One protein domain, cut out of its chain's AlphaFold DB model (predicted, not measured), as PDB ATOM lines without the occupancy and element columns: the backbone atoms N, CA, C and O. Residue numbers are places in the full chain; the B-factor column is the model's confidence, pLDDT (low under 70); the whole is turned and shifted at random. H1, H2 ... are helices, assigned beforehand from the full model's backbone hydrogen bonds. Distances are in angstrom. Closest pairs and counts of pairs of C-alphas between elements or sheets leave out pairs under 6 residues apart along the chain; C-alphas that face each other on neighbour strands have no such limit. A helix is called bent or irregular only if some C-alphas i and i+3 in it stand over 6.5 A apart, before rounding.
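Overview. This is residues 35 to 103 and 355 to 380 of the 383 residues of an uncharacterized protein of Spodoptera exigua (UniProt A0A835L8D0). A loose, elongated chain of helices with two groups: at one end H4, H5 and H6 pack together, and toward the other end short H1, H2 and H3 make a small cluster with the longer H7 on H2. H7 makes the far end of the longest axis, and its last part with the tail, residues 374 to 380, sticks out; a drawn-out stretch, residues 355 to 363, leads from beside the end of H5 to H7. The printed part has 95 residues with seven named helices, H1 to H7 in order along the chain, and no named strand, and its class is all helix. The whole is loose, with a radius of gyration of the C-alphas of 15.7 A, and the C-alphas span 53 by 31 by 25 A.

Along the chain. The printed part begins with H1, residues 35 to 39, whose first C-alpha, of Leu 35, is at (41.818, 0.322, 133.667). H2 is residues 43 to 48, and H3 is residues 51 to 55. H3 is neither bent nor irregular, but only just: C-alphas 52 and 55 are 6.0 A apart. H4, residues 58 to 65, measures 10.4 A from first to last C-alpha. H5, residues 69 to 81, measures 18.3 A and begins with C-alpha 69 at (45.290, 23.484, 134.433). H6, residues 90 to 100, measures 15.2 A. H7, residues 364 to 378, is the longest helix by residues, measures 20.8 A, and ends with C-alpha 378 at (70.684, 8.482, 146.460).

Arrangement. H1 touches H3, where the closest C-alphas, those of Ile 38 and Leu 55, are 6.0 A apart. H1 and H2 are only just apart, with their closest C-alphas 8.4 A from each other. H2 and H3 are close but not clearly touching, with the C-alphas of Phe 46 and Trp 52 closest at 6.7 A. H2 touches H7, and the closest C-alphas, those of Val 44 and Ala 369, are 4.9 A apart. These two run the same way at a steep tilt of 37 degrees, only just past shallow. H3 and H4 are close but not clearly touching, the C-alphas of Trp 52 and Arg 61 being closest at 7.8 A. H4 and H5 are likewise close but not clearly touching, with the C-alphas of Leu 64 and Ala 72 closest at 6.5 A. H4 touches H6, closest at the C-alphas of Leu 60 and Ile 90, 6.2 A apart, and they run opposite ways at a steep tilt of 62 degrees. H5 touches H6 with residues 75 to 80 alone; the closest C-alphas, those of Ala 79 and Ala 92, are 5.1 A apart, and the two run the same way at a shallow tilt of 29 degrees. The packing is mostly crossed, meaning that most touching helices stand at more than a shallow tilt, but only just: 1 of 3 such pairs is shallow. Among the pairs that are apart are H1 and H6, H4 and H7, and H5 and H7. In H1, H3, H4, H5, H6 and H7 every O i to N i+4 pair is within hydrogen-bond range; in H2 it is 1 of 2.

Size, cuts and confidence. The two C-alphas farthest apart are those of Lys 86 and His 380, 53.0 A from each other. Residues 104 to 354 are not printed, and C-alphas 103 and 355 are 17.4 A apart across this cut, which falls in the link from H6 to H7. Of the links that are printed whole, those from H1 to H2, H2 to H3, H3 to H4 and H4 to H5 are tight, the one from H5 to H6, 8 residues, is short, and none is long. Residues 374 to 380, of which 374 to 378 belong to H7, stand free. The mean pLDDT of the printed part is 87.8, and it is under 70 at residues 83 to 86 and 379 to 380.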
ATOM      1  N   LEU A  35      41.606  -0.801 132.753       94.06
ATOM      2  CA  LEU A  35      41.818   0.322 133.667       94.06
ATOM      3  C   LEU A  35      42.242  -0.122 135.072       94.06
ATOM      4  O   LEU A  35      42.576   0.720 135.903       94.06
ATOM      5  N   LEU A  36      42.279  -1.424 135.365       92.50
ATOM      6  CA  LEU A  36      42.744  -1.920 136.660       92.50
ATOM      7  C   LEU A  36      44.178  -1.490 137.001       92.50
ATOM      8  O   LEU A  36      44.400  -1.170 138.170       92.50
ATOM      9  N   PRO A  37      45.142  -1.402 136.058       92.06
ATOM     10  CA  PRO A  37      46.468  -0.869 136.361       92.06
ATOM     11  C   PRO A  37      46.433   0.571 136.886       92.06
ATOM     12  O   PRO A  37      47.079   0.873 137.885       92.06
ATOM     13  N   ILE A  38      45.636   1.458 136.273       91.62
ATOM     14  CA  ILE A  38      45.495   2.844 136.753       91.62
ATOM     15  C   ILE A  38      44.656   2.919 138.034       91.62
ATOM     16  O   ILE A  38      44.971   3.708 138.919       91.62
ATOM     17  N   ALA A  39      43.639   2.069 138.193       91.06
ATOM     18  CA  ALA A  39      42.852   1.995 139.425       91.06
ATOM     19  C   ALA A  39      43.665   1.453 140.616       91.06
ATOM     20  O   ALA A  39      43.394   1.809 141.760       91.06
ATOM     21  N   ASN A  40      44.673   0.614 140.363       90.00
ATOM     22  CA  ASN A  40      45.582   0.110 141.393       90.00
ATOM     23  C   ASN A  40      46.867   0.921 141.551       90.00
ATOM     24  O   ASN A  40      47.664   0.624 142.438       90.00
ATOM     25  N   CYS A  41      47.061   1.953 140.741       88.31
ATOM     26  CA  CYS A  41      48.209   2.834 140.835       88.31
ATOM     27  C   CYS A  41      48.210   3.580 142.176       88.31
ATOM     28  O   CYS A  41      47.252   4.284 142.514       88.31
ATOM     29  N   HIS A  42      49.315   3.521 142.924       85.31
ATOM     30  CA  HIS A  42      49.506   4.450 144.030       85.31
ATOM     31  C   HIS A  42      49.830   5.847 143.470       85.31
ATOM     32  O   HIS A  42      50.655   5.988 142.574       85.31
ATOM     33  N   MET A  43      49.238   6.922 144.003       80.31
ATOM     34  CA  MET A  43      49.416   8.277 143.435       80.31
ATOM     35  C   MET A  43      50.876   8.752 143.357       80.31
ATOM     36  O   MET A  43      51.209   9.592 142.530       80.31
ATOM     37  N   VAL A  44      51.760   8.223 144.205       85.00
ATOM     38  CA  VAL A  44      53.201   8.496 144.092       85.00
ATOM     39  C   VAL A  44      53.809   7.804 142.871       85.00
ATOM     40  O   VAL A  44      54.554   8.435 142.127       85.00
ATOM     41  N   GLU A  45      53.451   6.543 142.629       85.38
ATOM     42  CA  GLU A  45      53.909   5.779 141.465       85.38
ATOM     43  C   GLU A  45      53.441   6.427 140.169       85.38
ATOM     44  O   GLU A  45      54.181   6.432 139.190       85.38
ATOM     45  N   PHE A  46      52.270   7.079 140.202       85.88
ATOM     46  CA  PHE A  46      51.768   7.856 139.075       85.88
ATOM     47  C   PHE A  46      52.813   8.830 138.526       85.88
ATOM     48  O   PHE A  46      53.015   8.922 137.315       85.88
ATOM     49  N   ILE A  47      53.508   9.510 139.441       83.69
ATOM     50  CA  ILE A  47      54.566  10.468 139.139       83.69
ATOM     51  C   ILE A  47      55.880   9.731 138.853       83.69
ATOM     52  O   ILE A  47      56.541  10.012 137.857       83.69
ATOM     53  N   THR A  48      56.286   8.793 139.714       86.19
ATOM     54  CA  THR A  48      57.639   8.213 139.648       86.19
ATOM     55  C   THR A  48      57.832   7.179 138.541       86.19
ATOM     56  O   THR A  48      58.966   6.951 138.135       86.19
ATOM     57  N   GLN A  49      56.761   6.542 138.061       87.94
ATOM     58  CA  GLN A  49      56.792   5.488 137.035       87.94
ATOM     59  C   GLN A  49      56.181   5.937 135.695       87.94
ATOM     60  O   GLN A  49      55.869   5.114 134.831       87.94
ATOM     61  N   ASN A  50      56.000   7.248 135.517       88.88
ATOM     62  CA  ASN A  50      55.432   7.849 134.313       88.88
ATOM     63  C   ASN A  50      54.095   7.212 133.878       88.88
ATOM     64  O   ASN A  50      53.870   6.907 132.705       88.88
ATOM     65  N   HIS A  51      53.191   6.971 134.831       91.69
ATOM     66  CA  HIS A  51      51.898   6.362 134.508       91.69
ATOM     67  C   HIS A  51      50.986   7.286 133.705       91.69
ATOM     68  O   HIS A  51      50.052   6.786 133.082       91.69
ATOM     69  N   TRP A  52      51.285   8.591 133.659       92.06
ATOM     70  CA  TRP A  52      50.683   9.496 132.686       92.06
ATOM     71  C   TRP A  52      50.785   8.902 131.281       92.06
ATOM     72  O   TRP A  52      49.766   8.554 130.693       92.06
ATOM     73  N   ASP A  53      52.000   8.671 130.783       93.69
ATOM     74  CA  ASP A  53      52.188   8.169 129.421       93.69
ATOM     75  C   ASP A  53      51.852   6.687 129.253       93.69
ATOM     76  O   ASP A  53      51.396   6.282 128.182       93.69
ATOM     77  N   ASN A  54      52.068   5.896 130.304       92.94
ATOM     78  CA  ASN A  54      51.985   4.440 130.229       92.94
ATOM     79  C   ASN A  54      50.569   3.888 130.446       92.94
ATOM     80  O   ASN A  54      50.254   2.827 129.910       92.94
ATOM     81  N   LEU A  55      49.730   4.559 131.247       93.75
ATOM     82  CA  LEU A  55      48.428   4.025 131.668       93.75
ATOM     83  C   LEU A  55      47.227   4.849 131.187       93.75
ATOM     84  O   LEU A  55      46.121   4.307 131.150       93.75
ATOM     85  N   LEU A  56      47.393   6.129 130.820       93.44
ATOM     86  CA  LEU A  56      46.274   6.918 130.294       93.44
ATOM     87  C   LEU A  56      46.108   6.746 128.774       93.44
ATOM     88  O   LEU A  56      47.095   6.795 128.027       93.44
ATOM     89  N   PRO A  57      44.855   6.663 128.284       92.94
ATOM     90  CA  PRO A  57      44.569   6.672 126.855       92.94
ATOM     91  C   PRO A  57      45.146   7.906 126.156       92.94
ATOM     92  O   PRO A  57      44.993   9.031 126.636       92.94
ATOM     93  N   VAL A  58      45.743   7.701 124.978       94.75
ATOM     94  CA  VAL A  58      46.348   8.771 124.162       94.75
ATOM     95  C   VAL A  58      45.377   9.932 123.896       94.75
ATOM     96  O   VAL A  58      45.753  11.061 124.205       94.75
ATOM     97  N   PRO A  59      44.119   9.710 123.451       94.81
ATOM     98  CA  PRO A  59      43.215  10.825 123.155       94.81
ATOM     99  C   PRO A  59      42.899  11.681 124.388       94.81
ATOM    100  O   PRO A  59      42.707  12.890 124.287       94.81
ATOM    101  N   LEU A  60      42.858  11.057 125.571       94.62
ATOM    102  CA  LEU A  60      42.626  11.766 126.825       94.62
ATOM    103  C   LEU A  60      43.834  12.640 127.187       94.62
ATOM    104  O   LEU A  60      43.660  13.790 127.586       94.62
ATOM    105  N   ARG A  61      45.054  12.119 127.006       95.31
ATOM    106  CA  ARG A  61      46.289  12.878 127.233       95.31
ATOM    107  C   ARG A  61      46.431  14.066 126.294       95.31
ATOM    108  O   ARG A  61      46.785  15.142 126.756       95.31
ATOM    109  N   GLU A  62      46.166  13.883 125.004       95.75
ATOM    110  CA  GLU A  62      46.284  14.952 124.003       95.75
ATOM    111  C   GLU A  62      45.372  16.133 124.333       95.75
ATOM    112  O   GLU A  62      45.824  17.277 124.334       95.75
ATOM    113  N   VAL A  63      44.117  15.852 124.704       94.69
ATOM    114  CA  VAL A  63      43.187  16.891 125.156       94.69
ATOM    115  C   VAL A  63      43.693  17.568 126.421       94.69
ATOM    116  O   VAL A  63      43.763  18.791 126.458       94.69
ATOM    117  N   LEU A  64      44.086  16.808 127.446       94.62
ATOM    118  CA  LEU A  64      44.523  17.393 128.715       94.62
ATOM    119  C   LEU A  64      45.820  18.210 128.586       94.62
ATOM    120  O   LEU A  64      45.932  19.254 129.222       94.62
ATOM    121  N   ASN A  65      46.765  17.788 127.741       95.00
ATOM    122  CA  ASN A  65      48.007  18.521 127.468       95.00
ATOM    123  C   ASN A  65      47.766  19.841 126.718       95.00
ATOM    124  O   ASN A  65      48.572  20.763 126.832       95.00
ATOM    125  N   GLY A  66      46.680  19.934 125.943       94.00
ATOM    126  CA  GLY A  66      46.293  21.149 125.225       94.00
ATOM    127  C   GLY A  66      45.592  22.200 126.093       94.00
ATOM    128  O   GLY A  66      45.405  23.328 125.639       94.00
ATOM    129  N   LEU A  67      45.207  21.855 127.325       94.50
ATOM    130  CA  LEU A  67      44.438  22.720 128.219       94.50
ATOM    131  C   LEU A  67      45.318  23.342 129.302       94.50
ATOM    132  O   LEU A  67      46.242  22.726 129.831       94.50
ATOM    133  N   GLN A  68      44.970  24.561 129.713       96.25
ATOM    134  CA  GLN A  68      45.512  25.118 130.952       96.25
ATOM    135  C   GLN A  68      44.930  24.372 132.160       96.25
ATOM    136  O   GLN A  68      43.772  23.958 132.149       96.25
ATOM    137  N   PHE A  69      45.695  24.258 133.249       91.56
ATOM    138  CA  PHE A  69      45.290  23.484 134.433       91.56
ATOM    139  C   PHE A  69      43.894  23.858 134.969       91.56
ATOM    140  O   PHE A  69      43.049  22.990 135.186       91.56
ATOM    141  N   ASN A  70      43.614  25.157 135.123       94.31
ATOM    142  CA  ASN A  70      42.317  25.636 135.615       94.31
ATOM    143  C   ASN A  70      41.165  25.352 134.639       94.31
ATOM    144  O   ASN A  70      40.021  25.181 135.062       94.31
ATOM    145  N   GLU A  71      41.456  25.297 133.340       93.56
ATOM    146  CA  GLU A  71      40.478  24.946 132.316       93.56
ATOM    147  C   GLU A  71      40.152  23.452 132.367       93.56
ATOM    148  O   GLU A  71      38.977  23.091 132.423       93.56
ATOM    149  N   ALA A  72      41.174  22.596 132.463       92.81
ATOM    150  CA  ALA A  72      41.004  21.156 132.631       92.81
ATOM    151  C   ALA A  72      40.190  20.823 133.893       92.81
ATOM    152  O   ALA A  72      39.256  20.024 133.832       92.81
ATOM    153  N   LEU A  73      40.474  21.488 135.022       93.00
ATOM    154  CA  LEU A  73      39.682  21.336 136.247       93.00
ATOM    155  C   LEU A  73      38.228  21.763 136.049       93.00
ATOM    156  O   LEU A  73      37.316  21.050 136.461       93.00
ATOM    157  N   LYS A  74      37.990  22.916 135.413       92.00
ATOM    158  CA  LYS A  74      36.632  23.397 135.142       92.00
ATOM    159  C   LYS A  74      35.852  22.399 134.284       92.00
ATOM    160  O   LYS A  74      34.697  22.120 134.605       92.00
ATOM    161  N   GLN A  75      36.469  21.856 133.235       91.69
ATOM    162  CA  GLN A  75      35.849  20.836 132.386       91.69
ATOM    163  C   GLN A  75      35.566  19.546 133.171       91.69
ATOM    164  O   GLN A  75      34.444  19.045 133.118       91.69
ATOM    165  N   PHE A  76      36.528  19.062 133.969       92.31
ATOM    166  CA  PHE A  76      36.349  17.881 134.817       92.31
ATOM    167  C   PHE A  76      35.165  18.038 135.778       92.31
ATOM    168  O   PHE A  76      34.278  17.188 135.789       92.31
ATOM    169  N   TRP A  77      35.112  19.129 136.551       92.00
ATOM    170  CA  TRP A  77      34.030  19.350 137.516       92.00
ATOM    171  C   TRP A  77      32.676  19.502 136.828       92.00
ATOM    172  O   TRP A  77      31.700  18.917 137.284       92.00
ATOM    173  N   THR A  78      32.628  20.205 135.694       90.94
ATOM    174  CA  THR A  78      31.392  20.360 134.915       90.94
ATOM    175  C   THR A  78      30.859  19.002 134.451       90.94
ATOM    176  O   THR A  78      29.681  18.712 134.646       90.94
ATOM    177  N   ALA A  79      31.719  18.144 133.897       90.94
ATOM    178  CA  ALA A  79      31.335  16.806 133.449       90.94
ATOM    179  C   ALA A  79      31.024  15.845 134.611       90.94
ATOM    180  O   ALA A  79      30.183  14.958 134.483       90.94
ATOM    181  N   ALA A  80      31.690  15.995 135.758       89.81
ATOM    182  CA  ALA A  80      31.449  15.159 136.931       89.81
ATOM    183  C   ALA A  80      30.139  15.516 137.661       89.81
ATOM    184  O   ALA A  80      29.509  14.623 138.233       89.81
ATOM    185  N   GLU A  81      29.741  16.794 137.639       88.25
ATOM    186  CA  GLU A  81      28.486  17.309 138.202       88.25
ATOM    187  C   GLU A  81      27.288  17.078 137.262       88.25
ATOM    188  O   GLU A  81      26.169  16.845 137.734       88.25
ATOM    189  N   SER A  82      27.487  17.139 135.937       78.38
ATOM    190  CA  SER A  82      26.377  17.026 134.989       78.38
ATOM    191  C   SER A  82      25.843  15.591 134.890       78.38
ATOM    192  O   SER A  82      26.574  14.606 134.778       78.38
ATOM    193  N   LYS A  83      24.510  15.473 134.921       65.00
ATOM    194  CA  LYS A  83      23.791  14.223 134.627       65.00
ATOM    195  C   LYS A  83      23.425  14.085 133.143       65.00
ATOM    196  O   LYS A  83      22.970  13.019 132.746       65.00
ATOM    197  N   GLU A  84      23.613  15.138 132.342       61.22
ATOM    198  CA  GLU A  84      23.220  15.197 130.929       61.22
ATOM    199  C   GLU A  84      24.376  15.585 129.996       61.22
ATOM    200  O   GLU A  84      25.222  16.428 130.305       61.22
ATOM    201  N   THR A  85      24.346  14.967 128.815       58.06
ATOM    202  CA  THR A  85      25.394  14.896 127.792       58.06
ATOM    203  C   THR A  85      25.187  15.932 126.684       58.06
ATOM    204  O   THR A  85      24.801  15.588 125.564       58.06
ATOM    205  N   LYS A  86      25.406  17.219 126.971       65.88
ATOM    206  CA  LYS A  86      25.559  18.221 125.891       65.88
ATOM    207  C   LYS A  86      27.017  18.440 125.496       65.88
ATOM    208  O   LYS A  86      27.277  18.861 124.374       65.88
ATOM    209  N   ASP A  87      27.946  18.135 126.397       70.62
ATOM    210  CA  ASP A  87      29.377  18.160 126.115       70.62
ATOM    211  C   ASP A  87      29.810  16.812 125.523       70.62
ATOM    212  O   ASP A  87      29.546  15.759 126.099       70.62
ATOM    213  N   THR A  88      30.435  16.860 124.348       75.00
ATOM    214  CA  THR A  88      30.941  15.689 123.611       75.00
ATOM    215  C   THR A  88      32.468  15.634 123.604       75.00
ATOM    216  O   THR A  88      33.056  14.833 122.872       75.00
ATOM    217  N   GLY A  89      33.130  16.466 124.418       88.50
ATOM    218  CA  GLY A  89      34.574  16.442 124.596       88.50
ATOM    219  C   GLY A  89      35.072  15.092 125.119       88.50
ATOM    220  O   GLY A  89      34.382  14.390 125.857       88.50
ATOM    221  N   ILE A  90      36.306  14.722 124.761       93.56
ATOM    222  CA  ILE A  90      36.902  13.420 125.119       93.56
ATOM    223  C   ILE A  90      36.928  13.207 126.642       93.56
ATOM    224  O   ILE A  90      36.587  12.120 127.110       93.56
ATOM    225  N   LEU A  91      37.275  14.242 127.419       92.31
ATOM    226  CA  LEU A  91      37.272  14.187 128.885       92.31
ATOM    227  C   LEU A  91      35.858  13.970 129.448       92.31
ATOM    228  O   LEU A  91      35.670  13.114 130.311       92.31
ATOM    229  N   ALA A  92      34.866  14.707 128.943       91.81
ATOM    230  CA  ALA A  92      33.476  14.563 129.367       91.81
ATOM    231  C   ALA A  92      32.941  13.163 129.039       91.81
ATOM    232  O   ALA A  92      32.418  12.484 129.920       91.81
ATOM    233  N   ASN A  93      33.168  12.672 127.817       92.12
ATOM    234  CA  ASN A  93      32.781  11.321 127.406       92.12
ATOM    235  C   ASN A  93      33.425  10.246 128.289       92.12
ATOM    236  O   ASN A  93      32.750   9.289 128.669       92.12
ATOM    237  N   TRP A  94      34.703  10.400 128.647       92.12
ATOM    238  CA  TRP A  94      35.389   9.483 129.558       92.12
ATOM    239  C   TRP A  94      34.703   9.424 130.929       92.12
ATOM    240  O   TRP A  94      34.394   8.338 131.424       92.12
ATOM    241  N   ILE A  95      34.410  10.589 131.517       91.81
ATOM    242  CA  ILE A  95      33.737  10.707 132.818       91.81
ATOM    243  C   ILE A  95      32.316  10.140 132.748       91.81
ATOM    244  O   ILE A  95      31.927   9.348 133.604       91.81
ATOM    245  N   HIS A  96      31.542  10.493 131.722       91.19
ATOM    246  CA  HIS A  96      30.174  10.009 131.547       91.19
ATOM    247  C   HIS A  96      30.121   8.495 131.319       91.19
ATOM    248  O   HIS A  96      29.272   7.827 131.907       91.19
ATOM    249  N   THR A  97      31.061   7.939 130.551       91.69
ATOM    250  CA  THR A  97      31.175   6.486 130.353       91.69
ATOM    251  C   THR A  97      31.470   5.792 131.678       91.69
ATOM    252  O   THR A  97      30.734   4.884 132.054       91.69
ATOM    253  N   ALA A  98      32.455   6.273 132.447       91.50
ATOM    254  CA  ALA A  98      32.750   5.735 133.777       91.50
ATOM    255  C   ALA A  98      31.512   5.771 134.692       91.50
ATOM    256  O   ALA A  98      31.177   4.778 135.336       91.50
ATOM    257  N   ARG A  99      30.783   6.898 134.702       89.56
ATOM    258  CA  ARG A  99      29.561   7.071 135.504       89.56
ATOM    259  C   ARG A  99      28.397   6.198 135.036       89.56
ATOM    260  O   ARG A  99      27.572   5.835 135.868       89.56
ATOM    261  N   SER A 100      28.313   5.841 133.753       89.69
ATOM    262  CA  SER A 100      27.247   4.959 133.250       89.69
ATOM    263  C   SER A 100      27.329   3.528 133.790       89.69
ATOM    264  O   SER A 100      26.327   2.819 133.773       89.69
ATOM    265  N   HIS A 101      28.488   3.130 134.324       91.00
ATOM    266  CA  HIS A 101      28.674   1.851 135.008       91.00
ATOM    267  C   HIS A 101      28.354   1.908 136.513       91.00
ATOM    268  O   HIS A 101      28.417   0.886 137.199       91.00
ATOM    269  N   CYS A 102      28.016   3.082 137.061       88.31
ATOM    270  CA  CYS A 102      27.541   3.178 138.437       88.31
ATOM    271  C   CYS A 102      26.160   2.529 138.567       88.31
ATOM    272  O   CYS A 102      25.280   2.709 137.723       88.31
ATOM    273  N   VAL A 103      25.935   1.824 139.676       86.50
ATOM    274  CA  VAL A 103      24.613   1.272 139.983       86.50
ATOM    275  C   VAL A 103      23.625   2.419 140.200       86.50
ATOM    276  O   VAL A 103      23.844   3.298 141.033       86.50
ATOM    277  N   VAL A 355      33.299  15.405 144.318       90.62
ATOM    278  CA  VAL A 355      32.742  16.275 143.277       90.62
ATOM    279  C   VAL A 355      32.060  17.498 143.888       90.62
ATOM    280  O   VAL A 355      32.368  18.612 143.480       90.62
ATOM    281  N   ASN A 356      31.208  17.313 144.900       91.69
ATOM    282  CA  ASN A 356      30.508  18.408 145.578       91.69
ATOM    283  C   ASN A 356      31.472  19.432 146.194       91.69
ATOM    284  O   ASN A 356      31.287  20.636 146.042       91.69
ATOM    285  N   ASP A 357      32.517  18.949 146.863       93.06
ATOM    286  CA  ASP A 357      33.496  19.797 147.544       93.06
ATOM    287  C   ASP A 357      34.622  20.254 146.597       93.06
ATOM    288  O   ASP A 357      35.528  20.976 147.018       93.06
ATOM    289  N   ARG A 358      34.593  19.809 145.327       92.81
ATOM    290  CA  ARG A 358      35.653  19.989 144.317       92.81
ATOM    291  C   ARG A 358      37.040  19.701 144.892       92.81
ATOM    292  O   ARG A 358      37.999  20.455 144.710       92.81
ATOM    293  N   GLN A 359      37.120  18.607 145.646       92.06
ATOM    294  CA  GLN A 359      38.278  18.266 146.455       92.06
ATOM    295  C   GLN A 359      39.448  17.838 145.563       92.06
ATOM    296  O   GLN A 359      39.371  16.843 144.844       92.06
ATOM    297  N   LEU A 360      40.564  18.563 145.658       89.62
ATOM    298  CA  LEU A 360      41.817  18.200 144.997       89.62
ATOM    299  C   LEU A 360      42.675  17.268 145.875       89.62
ATOM    300  O   LEU A 360      42.576  17.312 147.107       89.62
ATOM    301  N   PRO A 361      43.554  16.446 145.268       85.44
ATOM    302  CA  PRO A 361      44.531  15.655 146.008       85.44
ATOM    303  C   PRO A 361      45.431  16.524 146.897       85.44
ATOM    304  O   PRO A 361      45.742  17.671 146.578       85.44
ATOM    305  N   SER A 362      45.892  15.964 148.018       86.56
ATOM    306  CA  SER A 362      46.781  16.681 148.936       86.56
ATOM    307  C   SER A 362      48.143  16.973 148.300       86.56
ATOM    308  O   SER A 362      48.796  16.066 147.786       86.56
ATOM    309  N   ILE A 363      48.643  18.203 148.455       85.44
ATOM    310  CA  ILE A 363      49.998  18.586 148.017       85.44
ATOM    311  C   ILE A 363      51.107  17.743 148.672       85.44
ATOM    312  O   ILE A 363      52.183  17.574 148.103       85.44
ATOM    313  N   SER A 364      50.837  17.145 149.841       87.81
ATOM    314  CA  SER A 364      51.755  16.216 150.519       87.81
ATOM    315  C   SER A 364      52.177  15.029 149.649       87.81
ATOM    316  O   SER A 364      53.279  14.506 149.814       87.81
ATOM    317  N   LEU A 365      51.343  14.635 148.683       85.00
ATOM    318  CA  LEU A 365      51.632  13.556 147.744       85.00
ATOM    319  C   LEU A 365      52.798  13.898 146.819       85.00
ATOM    320  O   LEU A 365      53.635  13.036 146.562       85.00
ATOM    321  N   LEU A 366      52.886  15.155 146.376       84.94
ATOM    322  CA  LEU A 366      53.997  15.629 145.556       84.94
ATOM    323  C   LEU A 366      55.304  15.594 146.350       84.94
ATOM    324  O   LEU A 366      56.306  15.079 145.861       84.94
ATOM    325  N   TYR A 367      55.285  16.081 147.594       89.12
ATOM    326  CA  TYR A 367      56.464  16.039 148.463       89.12
ATOM    327  C   TYR A 367      56.909  14.603 148.751       89.12
ATOM    328  O   TYR A 367      58.101  14.308 148.704       89.12
ATOM    329  N   ARG A 368      55.960  13.685 148.979       89.38
ATOM    330  CA  ARG A 368      56.256  12.256 149.132       89.38
ATOM    331  C   ARG A 368      56.865  11.662 147.860       89.38
ATOM    332  O   ARG A 368      57.829  10.911 147.962       89.38
ATOM    333  N   ALA A 369      56.329  11.996 146.686       87.25
ATOM    334  CA  ALA A 369      56.859  11.515 145.414       87.25
ATOM    335  C   ALA A 369      58.276  12.028 145.152       87.25
ATOM    336  O   ALA A 369      59.158  11.244 144.813       87.25
ATOM    337  N   LEU A 370      58.519  13.318 145.395       86.88
ATOM    338  CA  LEU A 370      59.847  13.910 145.287       86.88
ATOM    339  C   LEU A 370      60.838  13.226 146.235       86.88
ATOM    340  O   LEU A 370      61.920  12.834 145.804       86.88
ATOM    341  N   LEU A 371      60.450  13.026 147.499       88.88
ATOM    342  CA  LEU A 371      61.274  12.322 148.478       88.88
ATOM    343  C   LEU A 371      61.590  10.895 148.018       88.88
ATOM    344  O   LEU A 371      62.741  10.486 148.092       88.88
ATOM    345  N   GLN A 372      60.609  10.158 147.494       86.62
ATOM    346  CA  GLN A 372      60.828   8.807 146.978       86.62
ATOM    347  C   GLN A 372      61.822   8.792 145.809       86.62
ATOM    348  O   GLN A 372      62.724   7.959 145.801       86.62
ATOM    349  N   VAL A 373      61.711   9.723 144.855       85.25
ATOM    350  CA  VAL A 373      62.667   9.836 143.738       85.25
ATOM    351  C   VAL A 373      64.072  10.160 144.243       85.25
ATOM    352  O   VAL A 373      65.035   9.541 143.794       85.25
ATOM    353  N   ILE A 374      64.200  11.107 145.177       86.06
ATOM    354  CA  ILE A 374      65.488  11.475 145.780       86.06
ATOM    355  C   ILE A 374      66.093  10.270 146.506       86.06
ATOM    356  O   ILE A 374      67.260   9.954 146.285       86.06
ATOM    357  N   SER A 375      65.306   9.570 147.324       84.19
ATOM    358  CA  SER A 375      65.752   8.377 148.043       84.19
ATOM    359  C   SER A 375      66.190   7.274 147.084       84.19
ATOM    360  O   SER A 375      67.271   6.737 147.262       84.19
ATOM    361  N   LEU A 376      65.428   6.974 146.029       81.06
ATOM    362  CA  LEU A 376      65.809   5.948 145.048       81.06
ATOM    363  C   LEU A 376      67.085   6.308 144.273       81.06
ATOM    364  O   LEU A 376      67.870   5.423 143.954       81.06
ATOM    365  N   ARG A 377      67.315   7.595 143.984       79.44
ATOM    366  CA  ARG A 377      68.535   8.061 143.299       79.44
ATOM    367  C   ARG A 377      69.766   8.082 144.207       79.44
ATOM    368  O   ARG A 377      70.867   7.838 143.732       79.44
ATOM    369  N   ASN A 378      69.586   8.387 145.492       77.19
ATOM    370  CA  ASN A 378      70.684   8.482 146.460       77.19
ATOM    371  C   ASN A 378      70.970   7.155 147.177       77.19
ATOM    372  O   ASN A 378      72.077   6.949 147.665       77.19
ATOM    373  N   CYS A 379      70.008   6.232 147.214       62.50
ATOM    374  CA  CYS A 379      70.192   4.857 147.661       62.50
ATOM    375  C   CYS A 379      70.641   3.968 146.494       62.50
ATOM    376  O   CYS A 379      70.023   2.946 146.207       62.50
ATOM    377  N   HIS A 380      71.766   4.308 145.861       56.41
ATOM    378  CA  HIS A 380      72.619   3.287 145.251       56.41
ATOM    379  C   HIS A 380      73.285   2.488 146.385       56.41
ATOM    380  O   HIS A 380      74.470   2.647 146.663       56.41
TER     381      HIS A 380